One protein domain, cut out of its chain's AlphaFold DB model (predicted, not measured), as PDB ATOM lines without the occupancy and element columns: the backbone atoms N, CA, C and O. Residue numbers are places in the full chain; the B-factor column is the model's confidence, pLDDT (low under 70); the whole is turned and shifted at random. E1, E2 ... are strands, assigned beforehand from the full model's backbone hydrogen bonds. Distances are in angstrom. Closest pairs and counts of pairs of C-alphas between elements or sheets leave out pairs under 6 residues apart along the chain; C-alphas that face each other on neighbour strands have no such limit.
ATOM      1  N   ILE A   8     206.511 202.386 171.907       84.94
ATOM      2  CA  ILE A   8     206.247 202.771 173.293       84.94
ATOM      3  C   ILE A   8     204.747 202.680 173.572       84.94
ATOM      4  O   ILE A   8     203.927 203.176 172.798       84.94
ATOM      5  N   GLN A   9     204.388 202.027 174.670       87.38
ATOM      6  CA  GLN A   9     203.026 201.897 175.174       87.38
ATOM      7  C   GLN A   9     202.963 202.529 176.562       87.38
ATOM      8  O   GLN A   9     203.821 202.285 177.408       87.38
ATOM      9  N   ILE A  10     201.955 203.370 176.789       88.56
ATOM     10  CA  ILE A  10     201.750 204.065 178.060       88.56
ATOM     11  C   ILE A  10     200.351 203.717 178.547       88.56
ATOM     12  O   ILE A  10     199.360 204.048 177.894       88.56
ATOM     13  N   HIS A  11     200.276 203.053 179.692       91.06
ATOM     14  CA  HIS A  11     199.025 202.694 180.344       91.06
ATOM     15  C   HIS A  11     198.772 203.630 181.522       91.06
ATOM     16  O   HIS A  11     199.620 203.772 182.403       91.06
ATOM     17  N   ASP A  12     197.602 204.261 181.535       91.19
ATOM     18  CA  ASP A  12     197.144 205.108 182.635       91.19
ATOM     19  C   ASP A  12     196.658 204.240 183.808       91.19
ATOM     20  O   ASP A  12     195.796 203.375 183.637       91.19
ATOM     21  N   LEU A  13     197.218 204.474 184.998       92.25
ATOM     22  CA  LEU A  13     196.887 203.766 186.235       92.25
ATOM     23  C   LEU A  13     196.241 204.674 187.294       92.25
ATOM     24  O   LEU A  13     196.075 204.266 188.443       92.25
ATOM     25  N   ASN A  14     195.825 205.889 186.933       88.06
ATOM     26  CA  ASN A  14     195.284 206.898 187.849       88.06
ATOM     27  C   ASN A  14     193.991 206.489 188.567       88.06
ATOM     28  O   ASN A  14     193.615 207.111 189.554       88.06
ATOM     29  N   LYS A  15     193.279 205.469 188.088       86.88
ATOM     30  CA  LYS A  15     192.065 204.961 188.752       86.88
ATOM     31  C   LYS A  15     192.322 203.728 189.613       86.88
ATOM     32  O   LYS A  15     191.408 203.259 190.288       86.88
ATOM     33  N   ASN A  16     193.546 203.206 189.602       86.31
ATOM     34  CA  ASN A  16     193.864 201.931 190.220       86.31
ATOM     35  C   ASN A  16     194.581 202.166 191.553       86.31
ATOM     36  O   ASN A  16     195.512 202.968 191.608       86.31
ATOM     37  N   PRO A  17     194.209 201.465 192.635       85.75
ATOM     38  CA  PRO A  17     194.927 201.566 193.906       85.75
ATOM     39  C   PRO A  17     196.254 200.786 193.905       85.75
ATOM     40  O   PRO A  17     197.151 201.076 194.696       85.75
ATOM     41  N   LEU A  18     196.381 199.796 193.018       88.12
ATOM     42  CA  LEU A  18     197.535 198.915 192.874       88.12
ATOM     43  C   LEU A  18     197.891 198.783 191.387       88.12
ATOM     44  O   LEU A  18     197.006 198.656 190.539       88.12
ATOM     45  N   ALA A  19     199.186 198.768 191.087       90.38
ATOM     46  CA  ALA A  19     199.718 198.286 189.822       90.38
ATOM     47  C   ALA A  19     200.054 196.799 189.973       90.38
ATOM     48  O   ALA A  19     200.773 196.440 190.903       90.38
ATOM     49  N   ILE A  20     199.546 195.958 189.071       89.31
ATOM     50  CA  ILE A  20     199.869 194.528 188.985       89.31
ATOM     51  C   ILE A  20     200.496 194.302 187.613       89.31
ATOM     52  O   ILE A  20     199.865 194.579 186.592       89.31
ATOM     53  N   ILE A  21     201.753 193.874 187.595       91.06
ATOM     54  CA  ILE A  21     202.573 193.804 186.388       91.06
ATOM     55  C   ILE A  21     203.053 192.358 186.224       91.06
ATOM     56  O   ILE A  21     203.838 191.896 187.056       91.06
ATOM     57  N   PRO A  22     202.617 191.638 185.176       90.25
ATOM     58  CA  PRO A  22     203.094 190.286 184.925       90.25
ATOM     59  C   PRO A  22     204.561 190.321 184.502       90.25
ATOM     60  O   PRO A  22     204.939 191.035 183.574       90.25
ATOM     61  N   LEU A  23     205.386 189.543 185.199       91.00
ATOM     62  CA  LEU A  23     206.802 189.356 184.892       91.00
ATOM     63  C   LEU A  23     207.017 188.110 184.030       91.00
ATOM     64  O   LEU A  23     207.844 188.124 183.126       91.00
ATOM     65  N   GLY A  24     206.253 187.042 184.272       91.69
ATOM     66  CA  GLY A  24     206.357 185.817 183.485       91.69
ATOM     67  C   GLY A  24     205.670 184.622 184.133       91.69
ATOM     68  O   GLY A  24     204.858 184.761 185.044       91.69
ATOM     69  N   LYS A  25     206.000 183.423 183.652       92.88
ATOM     70  CA  LYS A  25     205.495 182.165 184.215       92.88
ATOM     71  C   LYS A  25     206.404 181.702 185.345       92.88
ATOM     72  O   LYS A  25     207.619 181.779 185.220       92.88
ATOM     73  N   ALA A  26     205.831 181.164 186.412       92.56
ATOM     74  CA  ALA A  26     206.561 180.615 187.545       92.56
ATOM     75  C   ALA A  26     206.149 179.186 187.884       92.56
ATOM     76  O   ALA A  26     205.023 178.753 187.624       92.56
ATOM     77  N   LYS A  27     207.071 178.477 188.535       91.06
ATOM     78  CA  LYS A  27     206.820 177.202 189.207       91.06
ATOM     79  C   LYS A  27     207.380 177.218 190.621       91.06
ATOM     80  O   LYS A  27     208.397 177.852 190.907       91.06
ATOM     81  N   SER A 250     206.427 171.984 191.112       87.81
ATOM     82  CA  SER A 250     204.981 171.831 191.004       87.81
ATOM     83  C   SER A 250     204.566 171.604 189.549       87.81
ATOM     84  O   SER A 250     205.105 172.222 188.629       87.81
ATOM     85  N   ASN A 251     203.544 170.771 189.343       84.75
ATOM     86  CA  ASN A 251     202.927 170.600 188.023       84.75
ATOM     87  C   ASN A 251     202.164 171.858 187.585       84.75
ATOM     88  O   ASN A 251     202.023 172.117 186.391       84.75
ATOM     89  N   GLU A 252     201.668 172.622 188.558       88.06
ATOM     90  CA  GLU A 252     200.957 173.873 188.339       88.06
ATOM     91  C   GLU A 252     201.910 174.977 187.879       88.06
ATOM     92  O   GLU A 252     203.023 175.114 188.395       88.06
ATOM     93  N   ILE A 253     201.429 175.773 186.926       90.00
ATOM     94  CA  ILE A 253     202.082 176.986 186.445       90.00
ATOM     95  C   ILE A 253     201.385 178.175 187.096       90.00
ATOM     96  O   ILE A 253     200.155 178.253 187.106       90.00
ATOM     97  N   TYR A 254     202.190 179.094 187.607       92.12
ATOM     98  CA  TYR A 254     201.751 180.338 188.215       92.12
ATOM     99  C   TYR A 254     202.127 181.526 187.321       92.12
ATOM    100  O   TYR A 254     203.085 181.453 186.551       92.12
ATOM    101  N   SER A 255     201.393 182.627 187.425       92.94
ATOM    102  CA  SER A 255     201.819 183.950 186.969       92.94
ATOM    103  C   SER A 255     202.707 184.558 188.050       92.94
ATOM    104  O   SER A 255     202.294 184.628 189.207       92.94
ATOM    105  N   TYR A 256     203.930 184.948 187.700       93.75
ATOM    106  CA  TYR A 256     204.802 185.737 188.564       93.75
ATOM    107  C   TYR A 256     204.565 187.210 188.292       93.75
ATOM    108  O   TYR A 256     204.696 187.661 187.152       93.75
ATOM    109  N   GLU A 257     204.211 187.957 189.329       92.06
ATOM    110  CA  GLU A 257     203.750 189.331 189.185       92.06
ATOM    111  C   GLU A 257     204.451 190.246 190.178       92.06
ATOM    112  O   GLU A 257     204.651 189.915 191.351       92.06
ATOM    113  N   TYR A 258     204.796 191.430 189.689       92.25
ATOM    114  CA  TYR A 258     205.204 192.546 190.514       92.25
ATOM    115  C   TYR A 258     203.975 193.376 190.879       92.25
ATOM    116  O   TYR A 258     203.221 193.803 190.002       92.25
ATOM    117  N   ILE A 259     203.797 193.638 192.168       91.06
ATOM    118  CA  ILE A 259     202.743 194.500 192.688       91.06
ATOM    119  C   ILE A 259     203.340 195.751 193.322       91.06
ATOM    120  O   ILE A 259     204.358 195.697 194.008       91.06
ATOM    121  N   SER A 260     202.704 196.896 193.091       91.25
ATOM    122  CA  SER A 260     203.130 198.159 193.694       91.25
ATOM    123  C   SER A 260     201.942 199.051 194.030       91.25
ATOM    124  O   SER A 260     201.041 199.209 193.199       91.25
ATOM    125  N   PRO A 261     201.911 199.646 195.234       90.56
ATOM    126  CA  PRO A 261     200.820 200.504 195.639       90.56
ATOM    127  C   PRO A 261     200.957 201.891 195.018       90.56
ATOM    128  O   PRO A 261     202.005 202.543 195.098       90.56
ATOM    129  N   LEU A 262     199.868 202.356 194.410       91.12
ATOM    130  CA  LEU A 262     199.812 203.647 193.738       91.12
ATOM    131  C   LEU A 262     199.379 204.734 194.718       91.12
ATOM    132  O   LEU A 262     198.518 204.523 195.573       91.12
ATOM    133  N   VAL A 263     200.025 205.893 194.617       90.31
ATOM    134  CA  VAL A 263     199.754 207.026 195.495       90.31
ATOM    135  C   VAL A 263     198.517 207.754 194.993       90.31
ATOM    136  O   VAL A 263     198.505 208.287 193.887       90.31
ATOM    137  N   HIS A 264     197.509 207.827 195.857       86.06
ATOM    138  CA  HIS A 264     196.284 208.594 195.663       86.06
ATOM    139  C   HIS A 264     196.106 209.565 196.822       86.06
ATOM    140  O   HIS A 264     196.114 209.175 197.993       86.06
ATOM    141  N   ASN A 265     195.964 210.853 196.499       84.69
ATOM    142  CA  ASN A 265     195.766 211.929 197.476       84.69
ATOM    143  C   ASN A 265     196.809 211.935 198.617       84.69
ATOM    144  O   ASN A 265     196.472 212.142 199.780       84.69
ATOM    145  N   GLY A 266     198.083 211.674 198.295       86.00
ATOM    146  CA  GLY A 266     199.179 211.662 199.277       86.00
ATOM    147  C   GLY A 266     199.191 210.446 200.212       86.00
ATOM    148  O   GLY A 266     199.863 210.458 201.243       86.00
ATOM    149  N   SER A 267     198.455 209.389 199.873       89.12
ATOM    150  CA  SER A 267     198.441 208.125 200.611       89.12
ATOM    151  C   SER A 267     198.498 206.938 199.661       89.12
ATOM    152  O   SER A 267     198.143 207.061 198.490       89.12
ATOM    153  N   ARG A 268     198.947 205.781 200.143       89.50
ATOM    154  CA  ARG A 268     198.886 204.527 199.386       89.50
ATOM    155  C   ARG A 268     198.586 203.358 200.310       89.50
ATOM    156  O   ARG A 268     198.759 203.458 201.523       89.50
ATOM    157  N   ILE A 269     198.124 202.260 199.729       88.19
ATOM    158  CA  ILE A 269     197.876 201.027 200.472       88.19
ATOM    159  C   ILE A 269     199.216 200.441 200.920       88.19
ATOM    160  O   ILE A 269     200.158 200.363 200.132       88.19
ATOM    161  N   TYR A 270     199.295 200.020 202.177       87.00
ATOM    162  CA  TYR A 270     200.437 199.273 202.676       87.00
ATOM    163  C   TYR A 270     200.400 197.839 202.140       87.00
ATOM    164  O   TYR A 270     199.397 197.139 202.301       87.00
ATOM    165  N   ILE A 271     201.506 197.400 201.541       86.06
ATOM    166  CA  ILE A 271     201.727 196.005 201.160       86.06
ATOM    167  C   ILE A 271     203.023 195.496 201.792       86.06
ATOM    168  O   ILE A 271     204.010 196.222 201.903       86.06
ATOM    169  N   SER A 272     202.997 194.240 202.221       82.88
ATOM    170  CA  SER A 272     204.107 193.505 202.843       82.88
ATOM    171  C   SER A 272     205.201 193.127 201.843       82.88
ATOM    172  O   SER A 272     206.370 193.019 202.213       82.88
ATOM    173  N   THR A 273     204.830 192.912 200.579       88.19
ATOM    174  CA  THR A 273     205.733 192.500 199.505       88.19
ATOM    175  C   THR A 273     205.323 193.097 198.169       88.19
ATOM    176  O   THR A 273     204.149 193.359 197.927       88.19
ATOM    177  N   ASN A 274     206.306 193.257 197.284       90.25
ATOM    178  CA  ASN A 274     206.104 193.712 195.913       90.25
ATOM    179  C   ASN A 274     206.041 192.557 194.905       90.25
ATOM    180  O   ASN A 274     205.990 192.810 193.708       90.25
ATOM    181  N   HIS A 275     206.111 191.299 195.348       91.44
ATOM    182  CA  HIS A 275     206.116 190.148 194.448       91.44
ATOM    183  C   HIS A 275     205.129 189.090 194.920       91.44
ATOM    184  O   HIS A 275     205.094 188.732 196.102       91.44
ATOM    185  N   ILE A 276     204.365 188.564 193.972       91.69
ATOM    186  CA  ILE A 276     203.401 187.495 194.205       91.69
ATOM    187  C   ILE A 276     203.511 186.440 193.113       91.69
ATOM    188  O   ILE A 276     203.975 186.711 192.003       91.69
ATOM    189  N   ILE A 277     203.042 185.241 193.430       92.06
ATOM    190  CA  ILE A 277     202.669 184.262 192.413       92.06
ATOM    191  C   ILE A 277     201.192 183.937 192.543       92.06
ATOM    192  O   ILE A 277     200.673 183.802 193.652       92.06
ATOM    193  N   ASN A 278     200.511 183.802 191.413       90.44
ATOM    194  CA  ASN A 278     199.096 183.470 191.395       90.44
ATOM    195  C   ASN A 278     198.781 182.394 190.359       90.44
ATOM    196  O   ASN A 278     199.497 182.209 189.378       90.44
ATOM    197  N   ASN A 279     197.714 181.654 190.596       87.81
ATOM    198  CA  ASN A 279     197.022 180.890 189.576       87.81
ATOM    199  C   ASN A 279     195.514 180.988 189.852       87.81
ATOM    200  O   ASN A 279     195.075 181.708 190.750       87.81
ATOM    201  N   ASN A 280     194.702 180.254 189.095       81.88
ATOM    202  CA  ASN A 280     193.245 180.311 189.246       81.88
ATOM    203  C   ASN A 280     192.740 179.852 190.632       81.88
ATOM    204  O   ASN A 280     191.585 180.111 190.960       81.88
ATOM    205  N   SER A 281     193.556 179.145 191.423       80.19
ATOM    206  CA  SER A 281     193.155 178.550 192.704       80.19
ATOM    207  C   SER A 281     193.812 179.203 193.923       80.19
ATOM    208  O   SER A 281     193.183 179.275 194.978       80.19
ATOM    209  N   HIS A 282     195.039 179.705 193.798       84.88
ATOM    210  CA  HIS A 282     195.849 180.192 194.909       84.88
ATOM    211  C   HIS A 282     196.631 181.447 194.524       84.88
ATOM    212  O   HIS A 282     197.092 181.605 193.396       84.88
ATOM    213  N   ILE A 283     196.836 182.316 195.511       87.00
ATOM    214  CA  ILE A 283     197.730 183.468 195.411       87.00
ATOM    215  C   ILE A 283     198.664 183.423 196.621       87.00
ATOM    216  O   ILE A 283     198.191 183.282 197.756       87.00
ATOM    217  N   PHE A 284     199.966 183.556 196.383       89.62
ATOM    218  CA  PHE A 284     201.002 183.565 197.411       89.62
ATOM    219  C   PHE A 284     201.813 184.859 197.366       89.62
ATOM    220  O   PHE A 284     202.239 185.306 196.300       89.62
ATOM    221  N   GLU A 285     202.057 185.427 198.544       89.19
ATOM    222  CA  GLU A 285     203.013 186.513 198.752       89.19
ATOM    223  C   GLU A 285     204.428 185.935 198.835       89.19
ATOM    224  O   GLU A 285     204.640 184.869 199.419       89.19
ATOM    225  N   LEU A 286     205.404 186.632 198.253       89.00
ATOM    226  CA  LEU A 286     206.795 186.193 198.245       89.00
ATOM    227  C   LEU A 286     207.656 187.071 199.144       89.00
ATOM    228  O   LEU A 286     207.748 188.280 198.941       89.00
ATOM    229  N   SER A 287     208.379 186.466 200.088       84.00
ATOM    230  CA  SER A 287     209.332 187.214 200.923       84.00
ATOM    231  C   SER A 287     210.615 187.621 200.180       84.00
ATOM    232  O   SER A 287     211.390 188.431 200.682       84.00
ATOM    233  N   LYS A 288     210.895 186.999 199.026       86.38
ATOM    234  CA  LYS A 288     212.079 187.223 198.178       86.38
ATOM    235  C   LYS A 288     211.725 187.005 196.706       86.38
ATOM    236  O   LYS A 288     210.770 186.301 196.408       86.38
ATOM    237  N   GLN A 289     212.514 187.578 195.800       87.69
ATOM    238  CA  GLN A 289     212.353 187.358 194.361       87.69
ATOM    239  C   GLN A 289     212.656 185.906 193.971       87.69
ATOM    240  O   GLN A 289     213.520 185.261 194.571       87.69
ATOM    241  N   CYS A 290     211.940 185.414 192.963       89.81
ATOM    242  CA  CYS A 290     212.183 184.101 192.373       89.81
ATOM    243  C   CYS A 290     213.383 184.148 191.422       89.81
ATOM    244  O   CYS A 290     213.683 185.193 190.843       89.81
ATOM    245  N   GLN A 291     214.072 183.019 191.272       87.31
ATOM    246  CA  GLN A 291     215.214 182.920 190.368       87.31
ATOM    247  C   GLN A 291     214.718 182.764 188.932       87.31
ATOM    248  O   GLN A 291     213.863 181.923 188.670       87.31
ATOM    249  N   GLU A 292     215.252 183.566 188.021       85.00
ATOM    250  CA  GLU A 292     214.945 183.479 186.598       85.00
ATOM    251  C   GLU A 292     215.722 182.340 185.929       85.00
ATOM    252  O   GLU A 292     216.893 182.100 186.235       85.00
ATOM    253  N   ASP A 293     215.047 181.646 185.023       79.94
ATOM    254  CA  ASP A 293     215.586 180.667 184.086       79.94
ATOM    255  C   ASP A 293     214.874 180.849 182.740       79.94
ATOM    256  O   ASP A 293     213.794 181.438 182.702       79.94
ATOM    257  N   ASP A 294     215.455 180.325 181.656       73.62
ATOM    258  CA  ASP A 294     215.075 180.593 180.255       73.62
ATOM    259  C   ASP A 294     213.567 180.802 180.006       73.62
ATOM    260  O   ASP A 294     213.168 181.737 179.317       73.62
ATOM    261  N   GLU A 295     212.719 179.913 180.533       80.75
ATOM    262  CA  GLU A 295     211.269 179.919 180.283       80.75
ATOM    263  C   GLU A 295     210.413 180.180 181.537       80.75
ATOM    264  O   GLU A 295     209.209 180.432 181.410       80.75
ATOM    265  N   TYR A 296     210.991 180.098 182.741       87.44
ATOM    266  CA  TYR A 296     210.245 180.125 184.002       87.44
ATOM    267  C   TYR A 296     211.018 180.801 185.134       87.44
ATOM    268  O   TYR A 296     212.233 180.686 185.246       87.44
ATOM    269  N   TYR A 297     210.275 181.390 186.069       90.50
ATOM    270  CA  TYR A 297     210.775 181.782 187.381       90.50
ATOM    271  C   TYR A 297     210.585 180.646 188.397       90.50
ATOM    272  O   TYR A 297     209.499 180.074 188.525       90.50
ATOM    273  N   TYR A 298     211.623 180.336 189.171       89.06
ATOM    274  CA  TYR A 298     211.589 179.306 190.208       89.06
ATOM    275  C   TYR A 298     211.524 179.914 191.601       89.06
ATOM    276  O   TYR A 298     212.429 180.628 192.044       89.06
ATOM    277  N   CYS A 299     210.444 179.596 192.309       89.75
ATOM    278  CA  CYS A 299     210.173 180.107 193.646       89.75
ATOM    279  C   CYS A 299     210.326 178.990 194.681       89.75
ATOM    280  O   CYS A 299     209.744 177.916 194.536       89.75
ATOM    281  N   GLU A 300     211.080 179.227 195.754       87.06
ATOM    282  CA  GLU A 300     211.167 178.269 196.861       87.06
ATOM    283  C   GLU A 300     209.827 178.181 197.602       87.06
ATOM    284  O   GLU A 300     209.243 179.196 197.968       87.06
ATOM    285  N   SER A 301     209.356 176.979 197.927       82.00
ATOM    286  CA  SER A 301     208.135 176.827 198.736       82.00
ATOM    287  C   SER A 301     208.208 177.545 200.095       82.00
ATOM    288  O   SER A 301     207.207 178.055 200.585       82.00
ATOM    289  N   LYS A 302     209.406 177.647 200.685       80.50
ATOM    290  CA  LYS A 302     209.649 178.283 201.994       80.50
ATOM    291  C   LYS A 302     209.415 179.795 202.020       80.50
ATOM    292  O   LYS A 302     209.262 180.347 203.105       80.50
ATOM    293  N   ILE A 303     209.457 180.464 200.867       79.00
ATOM    294  CA  ILE A 303     209.260 181.921 200.782       79.00
ATOM    295  C   ILE A 303     207.801 182.302 200.519       79.00
ATOM    296  O   ILE A 303     207.499 183.493 200.461       79.00
ATOM    297  N   LEU A 304     206.926 181.306 200.344       81.06
ATOM    298  CA  LEU A 304     205.506 181.498 200.097       81.06
ATOM    299  C   LEU A 304     204.785 181.791 201.406       81.06
ATOM    300  O   LEU A 304     204.841 181.010 202.357       81.06
ATOM    301  N   GLN A 305     204.069 182.904 201.424       82.25
ATOM    302  CA  GLN A 305     203.158 183.266 202.497       82.25
ATOM    303  C   GLN A 305     201.725 183.285 201.956       82.25
ATOM    304  O   GLN A 305     201.507 183.665 200.800       82.25
ATOM    305  N   PRO A 306     200.735 182.844 202.751       75.94
ATOM    306  CA  PRO A 306     199.339 182.958 202.357       75.94
ATOM    307  C   PRO A 306     198.994 184.431 202.133       75.94
ATOM    308  O   PRO A 306     199.434 185.301 202.884       75.94
ATOM    309  N   THR A 307     198.214 184.703 201.094       69.38
ATOM    310  CA  THR A 307     197.848 186.075 200.741       69.38
ATOM    311  C   THR A 307     196.851 186.693 201.693       69.38
ATOM    312  O   THR A 307     195.956 186.037 202.234       69.38
ATOM    313  N   THR A 308     196.959 188.009 201.822       66.38
ATOM    314  CA  THR A 308     195.908 188.839 202.400       66.38
ATOM    315  C   THR A 308     194.742 189.038 201.417       66.38
ATOM    316  O   THR A 308     194.915 189.031 200.195       66.38
ATOM    317  N   ASN A 309     193.528 189.272 201.938       65.00
ATOM    318  CA  ASN A 309     192.323 189.528 201.124       65.00
ATOM    319  C   ASN A 309     192.484 190.703 200.138       65.00
ATOM    320  O   ASN A 309     191.777 190.756 199.133       65.00
ATOM    321  N   LEU A 310     193.420 191.620 200.421       62.91
ATOM    322  CA  LEU A 310     193.766 192.770 199.590       62.91
ATOM    323  C   LEU A 310     194.108 192.363 198.149       62.91
ATOM    324  O   LEU A 310     193.603 192.942 197.190       62.91
ATOM    325  N   ILE A 311     194.963 191.353 198.010       65.44
ATOM    326  CA  ILE A 311     195.524 190.932 196.722       65.44
ATOM    327  C   ILE A 311     194.508 190.084 195.943       65.44
ATOM    328  O   ILE A 311     194.549 190.017 194.720       65.44
ATOM    329  N   GLN A 312     193.514 189.512 196.631       64.06
ATOM    330  CA  GLN A 312     192.426 188.747 196.016       64.06
ATOM    331  C   GLN A 312     191.332 189.627 195.382       64.06
ATOM    332  O   GLN A 312     190.325 189.088 194.925       64.06
ATOM    333  N   LEU A 313     191.489 190.961 195.384       63.91
ATOM    334  CA  LEU A 313     190.496 191.933 194.892       63.91
ATOM    335  C   LEU A 313     189.106 191.768 195.541       63.91
ATOM    336  O   LEU A 313     188.078 192.133 194.970       63.91
ATOM    337  N   ARG A 314     189.070 191.213 196.757       67.69
ATOM    338  CA  ARG A 314     187.862 191.096 197.580       67.69
ATOM    339  C   ARG A 314     187.756 192.309 198.500       67.69
ATOM    340  O   ARG A 314     188.751 192.971 198.782       67.69
ATOM    341  N   HIS A 315     186.550 192.600 198.989       66.06
ATOM    342  CA  HIS A 315     186.373 193.635 200.012       66.06
ATOM    343  C   HIS A 315     187.253 193.328 201.232       66.06
ATOM    344  O   HIS A 315     187.122 192.273 201.853       66.06
ATOM    345  N   ALA A 316     188.161 194.249 201.549       67.00
ATOM    346  CA  ALA A 316     189.134 194.119 202.622       67.00
ATOM    347  C   ALA A 316     189.323 195.468 203.325       67.00
ATOM    348  O   ALA A 316     189.245 196.522 202.697       67.00
ATOM    349  N   ASN A 317     189.600 195.428 204.629       74.38
ATOM    350  CA  ASN A 317     190.018 196.608 205.380       74.38
ATOM    351  C   ASN A 317     191.520 196.816 205.156       74.38
ATOM    352  O   ASN A 317     192.342 196.115 205.746       74.38
ATOM    353  N   CYS A 318     191.866 197.746 204.271       75.75
ATOM    354  CA  CYS A 318     193.248 198.018 203.887       75.75
ATOM    355  C   CYS A 318     193.903 198.996 204.869       75.75
ATOM    356  O   CYS A 318     193.314 200.021 205.216       75.75
ATOM    357  N   LEU A 319     195.145 198.720 205.268       84.50
ATOM    358  CA  LEU A 319     195.977 199.710 205.948       84.50
ATOM    359  C   LEU A 319     196.531 200.695 204.913       84.50
ATOM    360  O   LEU A 319     196.985 200.285 203.844       84.50
ATOM    361  N   TYR A 320     196.503 201.984 205.238       87.81
ATOM    362  CA  TYR A 320     197.038 203.050 204.395       87.81
ATOM    363  C   TYR A 320     198.222 203.723 205.076       87.81
ATOM    364  O   TYR A 320     198.195 203.983 206.280       87.81
ATOM    365  N   GLU A 321     199.232 204.067 204.286       90.00
ATOM    366  CA  GLU A 321     200.371 204.871 204.712       90.00
ATOM    367  C   GLU A 321     200.388 206.219 203.987       90.00
ATOM    368  O   GLU A 321     200.021 206.328 202.812       90.00
ATOM    369  N   LYS A 322     200.798 207.273 204.702       89.94
ATOM    370  CA  LYS A 322     200.994 208.601 204.110       89.94
ATOM    371  C   LYS A 322     202.308 208.633 203.348       89.94
ATOM    372  O   LYS A 322     203.336 208.189 203.854       89.94
ATOM    373  N   VAL A 323     202.272 209.216 202.158       86.00
ATOM    374  CA  VAL A 323     203.431 209.340 201.278       86.00
ATOM    375  C   VAL A 323     203.746 210.812 201.101       86.00
ATOM    376  O   VAL A 323     202.934 211.582 200.596       86.00
ATOM    377  N   TYR A 324     204.939 211.196 201.543       82.38
ATOM    378  CA  TYR A 324     205.412 212.579 201.497       82.38
ATOM    379  C   TYR A 324     206.265 212.875 200.258       82.38
ATOM    380  O   TYR A 324     206.487 214.037 199.929       82.38
ATOM    381  N   SER A 325     206.740 211.837 199.568       78.00
ATOM    382  CA  SER A 325     207.484 211.948 198.316       78.00
ATOM    383  C   SER A 325     206.543 211.944 197.108       78.00
ATOM    384  O   SER A 325     205.585 211.174 197.037       78.00
ATOM    385  N   SER A 326     206.835 212.798 196.130       79.25
ATOM    386  CA  SER A 326     206.221 212.771 194.802       79.25
ATOM    387  C   SER A 326     207.244 212.320 193.759       79.25
ATOM    388  O   SER A 326     208.452 212.355 193.998       79.25
ATOM    389  N   GLY A 327     206.759 211.876 192.603       83.06
ATOM    390  CA  GLY A 327     207.611 211.530 191.472       83.06
ATOM    391  C   GLY A 327     208.370 210.212 191.624       83.06
ATOM    392  O   GLY A 327     209.547 210.144 191.283       83.06
ATOM    393  N   ILE A 328     207.726 209.166 192.146       86.62
ATOM    394  CA  ILE A 328     208.377 207.865 192.338       86.62
ATOM    395  C   ILE A 328     208.492 207.166 190.978       86.62
ATOM    396  O   ILE A 328     207.487 206.853 190.341       86.62
ATOM    397  N   ILE A 329     209.724 206.899 190.546       90.19
ATOM    398  CA  ILE A 329     210.031 206.184 189.302       90.19
ATOM    399  C   ILE A 329     210.684 204.857 189.672       90.19
ATOM    400  O   ILE A 329     211.731 204.838 190.316       90.19
ATOM    401  N   THR A 330     210.069 203.748 189.271       90.44
ATOM    402  CA  THR A 330     210.568 202.397 189.551       90.44
ATOM    403  C   THR A 330     210.815 201.666 188.241       90.44
ATOM    404  O   THR A 330     209.897 201.490 187.441       90.44
ATOM    405  N   ARG A 331     212.053 201.222 188.016       89.56
ATOM    406  CA  ARG A 331     212.373 200.332 186.898       89.56
ATOM    407  C   ARG A 331     211.984 198.908 187.288       89.56
ATOM    408  O   ARG A 331     212.492 198.402 188.283       89.56
ATOM    409  N   ILE A 332     211.070 198.303 186.534       87.50
ATOM    410  CA  ILE A 332     210.574 196.945 186.804       87.50
ATOM    411  C   ILE A 332     211.473 195.922 186.120       87.50
ATOM    412  O   ILE A 332     211.912 194.962 186.743       87.50
ATOM    413  N   ASN A 333     211.779 196.163 184.847       84.75
ATOM    414  CA  ASN A 333     212.734 195.393 184.062       84.75
ATOM    415  C   ASN A 333     213.349 196.295 182.977       84.75
ATOM    416  O   ASN A 333     213.224 197.525 183.024       84.75
ATOM    417  N   ASP A 334     214.037 195.701 182.006       84.31
ATOM    418  CA  ASP A 334     214.715 196.467 180.964       84.31
ATOM    419  C   ASP A 334     213.774 197.224 180.021       84.31
ATOM    420  O   ASP A 334     214.179 198.261 179.500       84.31
ATOM    421  N   ALA A 335     212.533 196.762 179.876       86.31
ATOM    422  CA  ALA A 335     211.537 197.284 178.942       86.31
ATOM    423  C   ALA A 335     210.350 197.988 179.628       86.31
ATOM    424  O   ALA A 335     209.475 198.518 178.947       86.31
ATOM    425  N   THR A 336     210.279 197.983 180.963       89.62
ATOM    426  CA  THR A 336     209.093 198.422 181.710       89.62
ATOM    427  C   THR A 336     209.460 199.318 182.892       89.62
ATOM    428  O   THR A 336     210.243 198.949 183.775       89.62
ATOM    429  N   ILE A 337     208.839 200.498 182.941       91.69
ATOM    430  CA  ILE A 337     208.999 201.500 184.001       91.69
ATOM    431  C   ILE A 337     207.629 201.840 184.587       91.69
ATOM    432  O   ILE A 337     206.688 202.152 183.861       91.69
ATOM    433  N   LEU A 338     207.538 201.834 185.915       93.38
ATOM    434  CA  LEU A 338     206.384 202.317 186.658       93.38
ATOM    435  C   LEU A 338     206.640 203.746 187.148       93.38
ATOM    436  O   LEU A 338     207.598 204.011 187.878       93.38
ATOM    437  N   LEU A 339     205.749 204.652 186.771       92.50
ATOM    438  CA  LEU A 339     205.687 206.026 187.243       92.50
ATOM    439  C   LEU A 339     204.541 206.145 188.246       92.50
ATOM    440  O   LEU A 339     203.415 205.756 187.942       92.50
ATOM    441  N   ASN A 340     204.808 206.685 189.430       92.00
ATOM    442  CA  ASN A 340     203.827 206.790 190.504       92.00
ATOM    443  C   ASN A 340     203.801 208.220 191.062       92.00
ATOM    444  O   ASN A 340     204.798 208.710 191.605       92.00
ATOM    445  N   ASN A 341     202.653 208.883 190.890       91.00
ATOM    446  CA  ASN A 341     202.413 210.281 191.257       91.00
ATOM    447  C   ASN A 341     203.503 211.238 190.733       91.00
ATOM    448  O   ASN A 341     204.153 211.961 191.494       91.00
ATOM    449  N   VAL A 342     203.745 211.193 189.420       90.75
ATOM    450  CA  VAL A 342     204.723 212.030 188.711       90.75
ATOM    451  C   VAL A 342     204.052 213.236 188.047       90.75
ATOM    452  O   VAL A 342     202.886 213.183 187.680       90.75
ATOM    453  N   ASN A 343     204.814 214.310 187.836       91.56
ATOM    454  CA  ASN A 343     204.485 215.384 186.895       91.56
ATOM    455  C   ASN A 343     205.737 215.638 186.053       91.56
ATOM    456  O   ASN A 343     206.606 216.424 186.437       91.56
ATOM    457  N   ILE A 344     205.889 214.874 184.972       89.69
ATOM    458  CA  ILE A 344     207.110 214.851 184.158       89.69
ATOM    459  C   ILE A 344     206.790 214.982 182.673       89.69
ATOM    460  O   ILE A 344     205.692 214.670 182.216       89.69
ATOM    461  N   THR A 345     207.785 215.404 181.901       88.12
ATOM    462  CA  THR A 345     207.735 215.347 180.439       88.12
ATOM    463  C   THR A 345     208.555 214.154 179.975       88.12
ATOM    464  O   THR A 345     209.781 214.158 180.102       88.12
ATOM    465  N   LEU A 346     207.885 213.143 179.432       85.56
ATOM    466  CA  LEU A 346     208.524 211.983 178.833       85.56
ATOM    467  C   LEU A 346     209.187 212.394 177.516       85.56
ATOM    468  O   LEU A 346     208.531 212.915 176.610       85.56
ATOM    469  N   LYS A 347     210.492 212.137 177.423       85.06
ATOM    470  CA  LYS A 347     211.271 212.234 176.188       85.06
ATOM    471  C   LYS A 347     211.745 210.837 175.827       85.06
ATOM    472  O   LYS A 347     212.279 210.137 176.681       85.06
ATOM    473  N   SER A 348     211.539 210.440 174.579       78.38
ATOM    474  CA  SER A 348     211.914 209.121 174.082       78.38
ATOM    475  C   SER A 348     212.461 209.245 172.663       78.38
ATOM    476  O   SER A 348     212.009 210.067 171.876       78.38
ATOM    477  N   ASN A 349     213.447 208.420 172.345       77.06
ATOM    478  CA  ASN A 349     213.949 208.160 170.993       77.06
ATOM    479  C   ASN A 349     212.944 207.365 170.135       77.06
ATOM    480  O   ASN A 349     212.999 207.427 168.910       77.06
ATOM    481  N   CYS A 350     212.003 206.660 170.770       74.88
ATOM    482  CA  CYS A 350     210.991 205.822 170.128       74.88
ATOM    483  C   CYS A 350     209.741 206.579 169.686       74.88
ATOM    484  O   CYS A 350     208.952 206.075 168.892       74.88
ATOM    485  N   SER A 351     209.547 207.800 170.178       67.00
ATOM    486  CA  SER A 351     208.445 208.665 169.771       67.00
ATOM    487  C   SER A 351     208.972 210.073 169.555       67.00
ATOM    488  O   SER A 351     209.597 210.653 170.434       67.00
ATOM    489  N   LYS A 352     208.670 210.671 168.399       63.12
ATOM    490  CA  LYS A 352     209.051 212.064 168.102       63.12
ATOM    491  C   LYS A 352     208.265 213.098 168.922       63.12
ATOM    492  O   LYS A 352     208.519 214.293 168.794       63.12
ATOM    493  N   LEU A 353     207.297 212.661 169.730       67.25
ATOM    494  CA  LEU A 353     206.412 213.528 170.499       67.25
ATOM    495  C   LEU A 353     206.768 213.471 171.984       67.25
ATOM    496  O   LEU A 353     206.640 212.431 172.627       67.25
ATOM    497  N   ASN A 354     207.149 214.627 172.530       79.31
ATOM    498  CA  ASN A 354     207.248 214.817 173.972       79.31
ATOM    499  C   ASN A 354     205.838 214.791 174.564       79.31
ATOM    500  O   ASN A 354     204.973 215.555 174.133       79.31
ATOM    501  N   GLN A 355     205.616 213.944 175.563       83.06
ATOM    502  CA  GLN A 355     204.326 213.838 176.239       83.06
ATOM    503  C   GLN A 355     204.467 214.256 177.695       83.06
ATOM    504  O   GLN A 355     205.394 213.836 178.388       83.06
ATOM    505  N   ARG A 356     203.550 215.102 178.165       88.62
ATOM    506  CA  ARG A 356     203.461 215.456 179.579       88.62
ATOM    507  C   ARG A 356     202.595 214.418 180.286       88.62
ATOM    508  O   ARG A 356     201.470 214.182 179.860       88.62
ATOM    509  N   LEU A 357     203.136 213.814 181.337       89.38
ATOM    510  CA  LEU A 357     202.482 212.791 182.144       89.38
ATOM    511  C   LEU A 357     202.272 213.334 183.555       89.38
ATOM    512  O   LEU A 357     203.234 213.735 184.217       89.38
ATOM    513  N   GLU A 358     201.017 213.335 183.999       90.50
ATOM    514  CA  GLU A 358     200.614 213.752 185.340       90.50
ATOM    515  C   GLU A 358     199.796 212.643 186.007       90.50
ATOM    516  O   GLU A 358     198.736 212.261 185.518       90.50
ATOM    517  N   GLY A 359     200.320 212.092 187.101       89.94
ATOM    518  CA  GLY A 359     199.725 210.963 187.810       89.94
ATOM    519  C   GLY A 359     200.579 209.695 187.750       89.94
ATOM    520  O   GLY A 359     201.803 209.761 187.854       89.94
ATOM    521  N   SER A 360     199.941 208.533 187.646       92.50
ATOM    522  CA  SER A 360     200.580 207.217 187.682       92.50
ATOM    523  C   SER A 360     200.407 206.482 186.358       92.50
ATOM    524  O   SER A 360     199.292 206.333 185.860       92.50
ATOM    525  N   TYR A 361     201.513 205.987 185.807       93.00
ATOM    526  CA  TYR A 361     201.557 205.362 184.488       93.00
ATOM    527  C   TYR A 361     202.490 204.158 184.477       93.00
ATOM    528  O   TYR A 361     203.543 204.169 185.113       93.00
ATOM    529  N   LEU A 362     202.141 203.147 183.688       92.19
ATOM    530  CA  LEU A 362     203.053 202.076 183.310       92.19
ATOM    531  C   LEU A 362     203.532 202.323 181.885       92.19
ATOM    532  O   LEU A 362     202.723 202.412 180.964       92.19
ATOM    533  N   ILE A 363     204.843 202.435 181.712       90.88
ATOM    534  CA  ILE A 363     205.469 202.607 180.406       90.88
ATOM    535  C   ILE A 363     206.132 201.293 180.027       90.88
ATOM    536  O   ILE A 363     206.985 200.802 180.765       90.88
ATOM    537  N   HIS A 364     205.769 200.767 178.863       89.38
ATOM    538  CA  HIS A 364     206.425 199.638 178.226       89.38
ATOM    539  C   HIS A 364     207.053 200.093 176.907       89.38
ATOM    540  O   HIS A 364     206.424 200.827 176.142       89.38
ATOM    541  N   PHE A 365     208.295 199.705 176.644       88.69
ATOM    542  CA  PHE A 365     209.017 200.107 175.444       88.69
ATOM    543  C   PHE A 365     209.875 198.968 174.896       88.69
ATOM    544  O   PHE A 365     210.544 198.259 175.640       88.69
ATOM    545  N   GLU A 366     209.891 198.828 173.573       83.88
ATOM    546  CA  GLU A 366     210.683 197.820 172.873       83.88
ATOM    547  C   GLU A 366     211.480 198.454 171.734       83.88
ATOM    548  O   GLU A 366     210.951 199.260 170.964       83.88
ATOM    549  N   LYS A 367     212.743 198.024 171.588       73.31
ATOM    550  CA  LYS A 367     213.645 198.413 170.486       73.31
ATOM    551  C   LYS A 367     213.840 199.933 170.383       73.31
ATOM    552  O   LYS A 367     213.784 200.517 169.303       73.31
TER     553      LYS A 367
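Overview. This is residues 8 to 27 and 250 to 367 of the 369 residues of an uncharacterized protein of Aedes aegypti (UniProt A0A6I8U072). Two lobes of strands lie side by side: one is a seven-stranded sheet, E7 E8 E2 E3 E5 E6 E9, curled like part of a barrel, and the other is a four-stranded sheet, E1 E13 E12 E11, whose two longest strands, E12 and E13, bend over together as an arch, with E1 and E11 along one leg of it. A short pair, E4 and E10, sits by the end of E3, and the loop of residues 307 to 319 joins E9 to E10. The printed part has 138 residues with no named helix and thirteen named strands, E1 to E13 in order along the chain; the class is all strand. The large sheet is mixed in the order E7 E8 E2 E3 E5 E6 E9, and the sheets E1 E13 E12 E11 and E4 E10 are antiparallel. The whole is compact, with a radius of gyration of the C-alphas of 16.2 A and spans of 46, 38 and 22 A.

Along the chain. In the large sheet, E2 is residues 18 to 27, 23.9 A long, from C-alpha 18 at (197.535, 198.915, 192.874). E3 is residues 254 to 261, 21.5 A long. E5 is residues 275 to 278, E6 residues 283 to 286, E7 residues 291 to 293, E8 residues 296 to 300 and E9 residues 304 to 306. In the second sheet, E1 is residues 8 to 12, from C-alpha 8 at (206.247, 202.771, 173.293), and E11 is residues 328 to 331. E12 is residues 336 to 346, 13.9 A from first to last C-alpha. E13, the longest strand by residues, is residues 355 to 366, 17.6 A, ending with C-alpha 366 at (210.683, 197.820, 172.873). E4 is residues 267 to 269 and E10 residues 320 to 322.

Arrangement. The large sheet is strongly twisted, and the way across it turns by 112 degrees; its edge strands are E7 and E9. E2 and E3 are antiparallel at 156 degrees, with N 21 and O 258 at 2.8 A. E2 bends by 72 degrees at residue 24, and its pairing is staggered: residues 18 to 26 pair with E3, residues 26 to 27 with E8. E8 and E2 are parallel, with N 297 and O 25 at 2.8 A. E7 and E8 form a hairpin, with N 298 and O 291 at 2.8 A. On the other side of E2, E3 is antiparallel to E5, with N 255 and O 278 at 2.8 A. E5 and E6 form a hairpin, with N 284 and O 277 at 2.8 A. E6 and E9 are antiparallel, with N 285 and O 305 at 2.9 A. E4 and E10 are antiparallel at 149 degrees, with N 268 and O 321 at 2.9 A. The closest C-alphas of E3 and E4, those of Pro 261 and Ile 269, are 5.7 A apart. E2 is near E12 and near E13, each with 5 pairs of C-alphas within 10 A, while E3 is apart from both. E11, E12 and E13 form a meander, each strand the antiparallel neighbour of the one before. E12 bends by 136 degrees at residue 343 and E13 by 135 degrees at residue 358. They form a hairpin, with N 339 and O 361 at 2.8 A and, beyond the bends, N 346 and O 355 at 2.8 A. E11 and E12 form a hairpin, with N 330 and O 338 at 2.8 A. E1 and E13 are antiparallel at 140 degrees, with N 9 and O 364 at 2.8 A.

Size, cuts and confidence. The two C-alphas farthest apart, those of Lys 302 and Lys 352, are 47.9 A apart; the first and last printed, Ile 8 and Lys 367, are 9.0 A apart. Residues 28 to 249 are not printed, and C-alphas 27 and 250 across this cut are 6.0 A apart. The link from E9 to E10, 13 residues, is long. The mean pLDDT of the printed part is 85.2, and residues 307 to 316 and 351 to 353 are under 70.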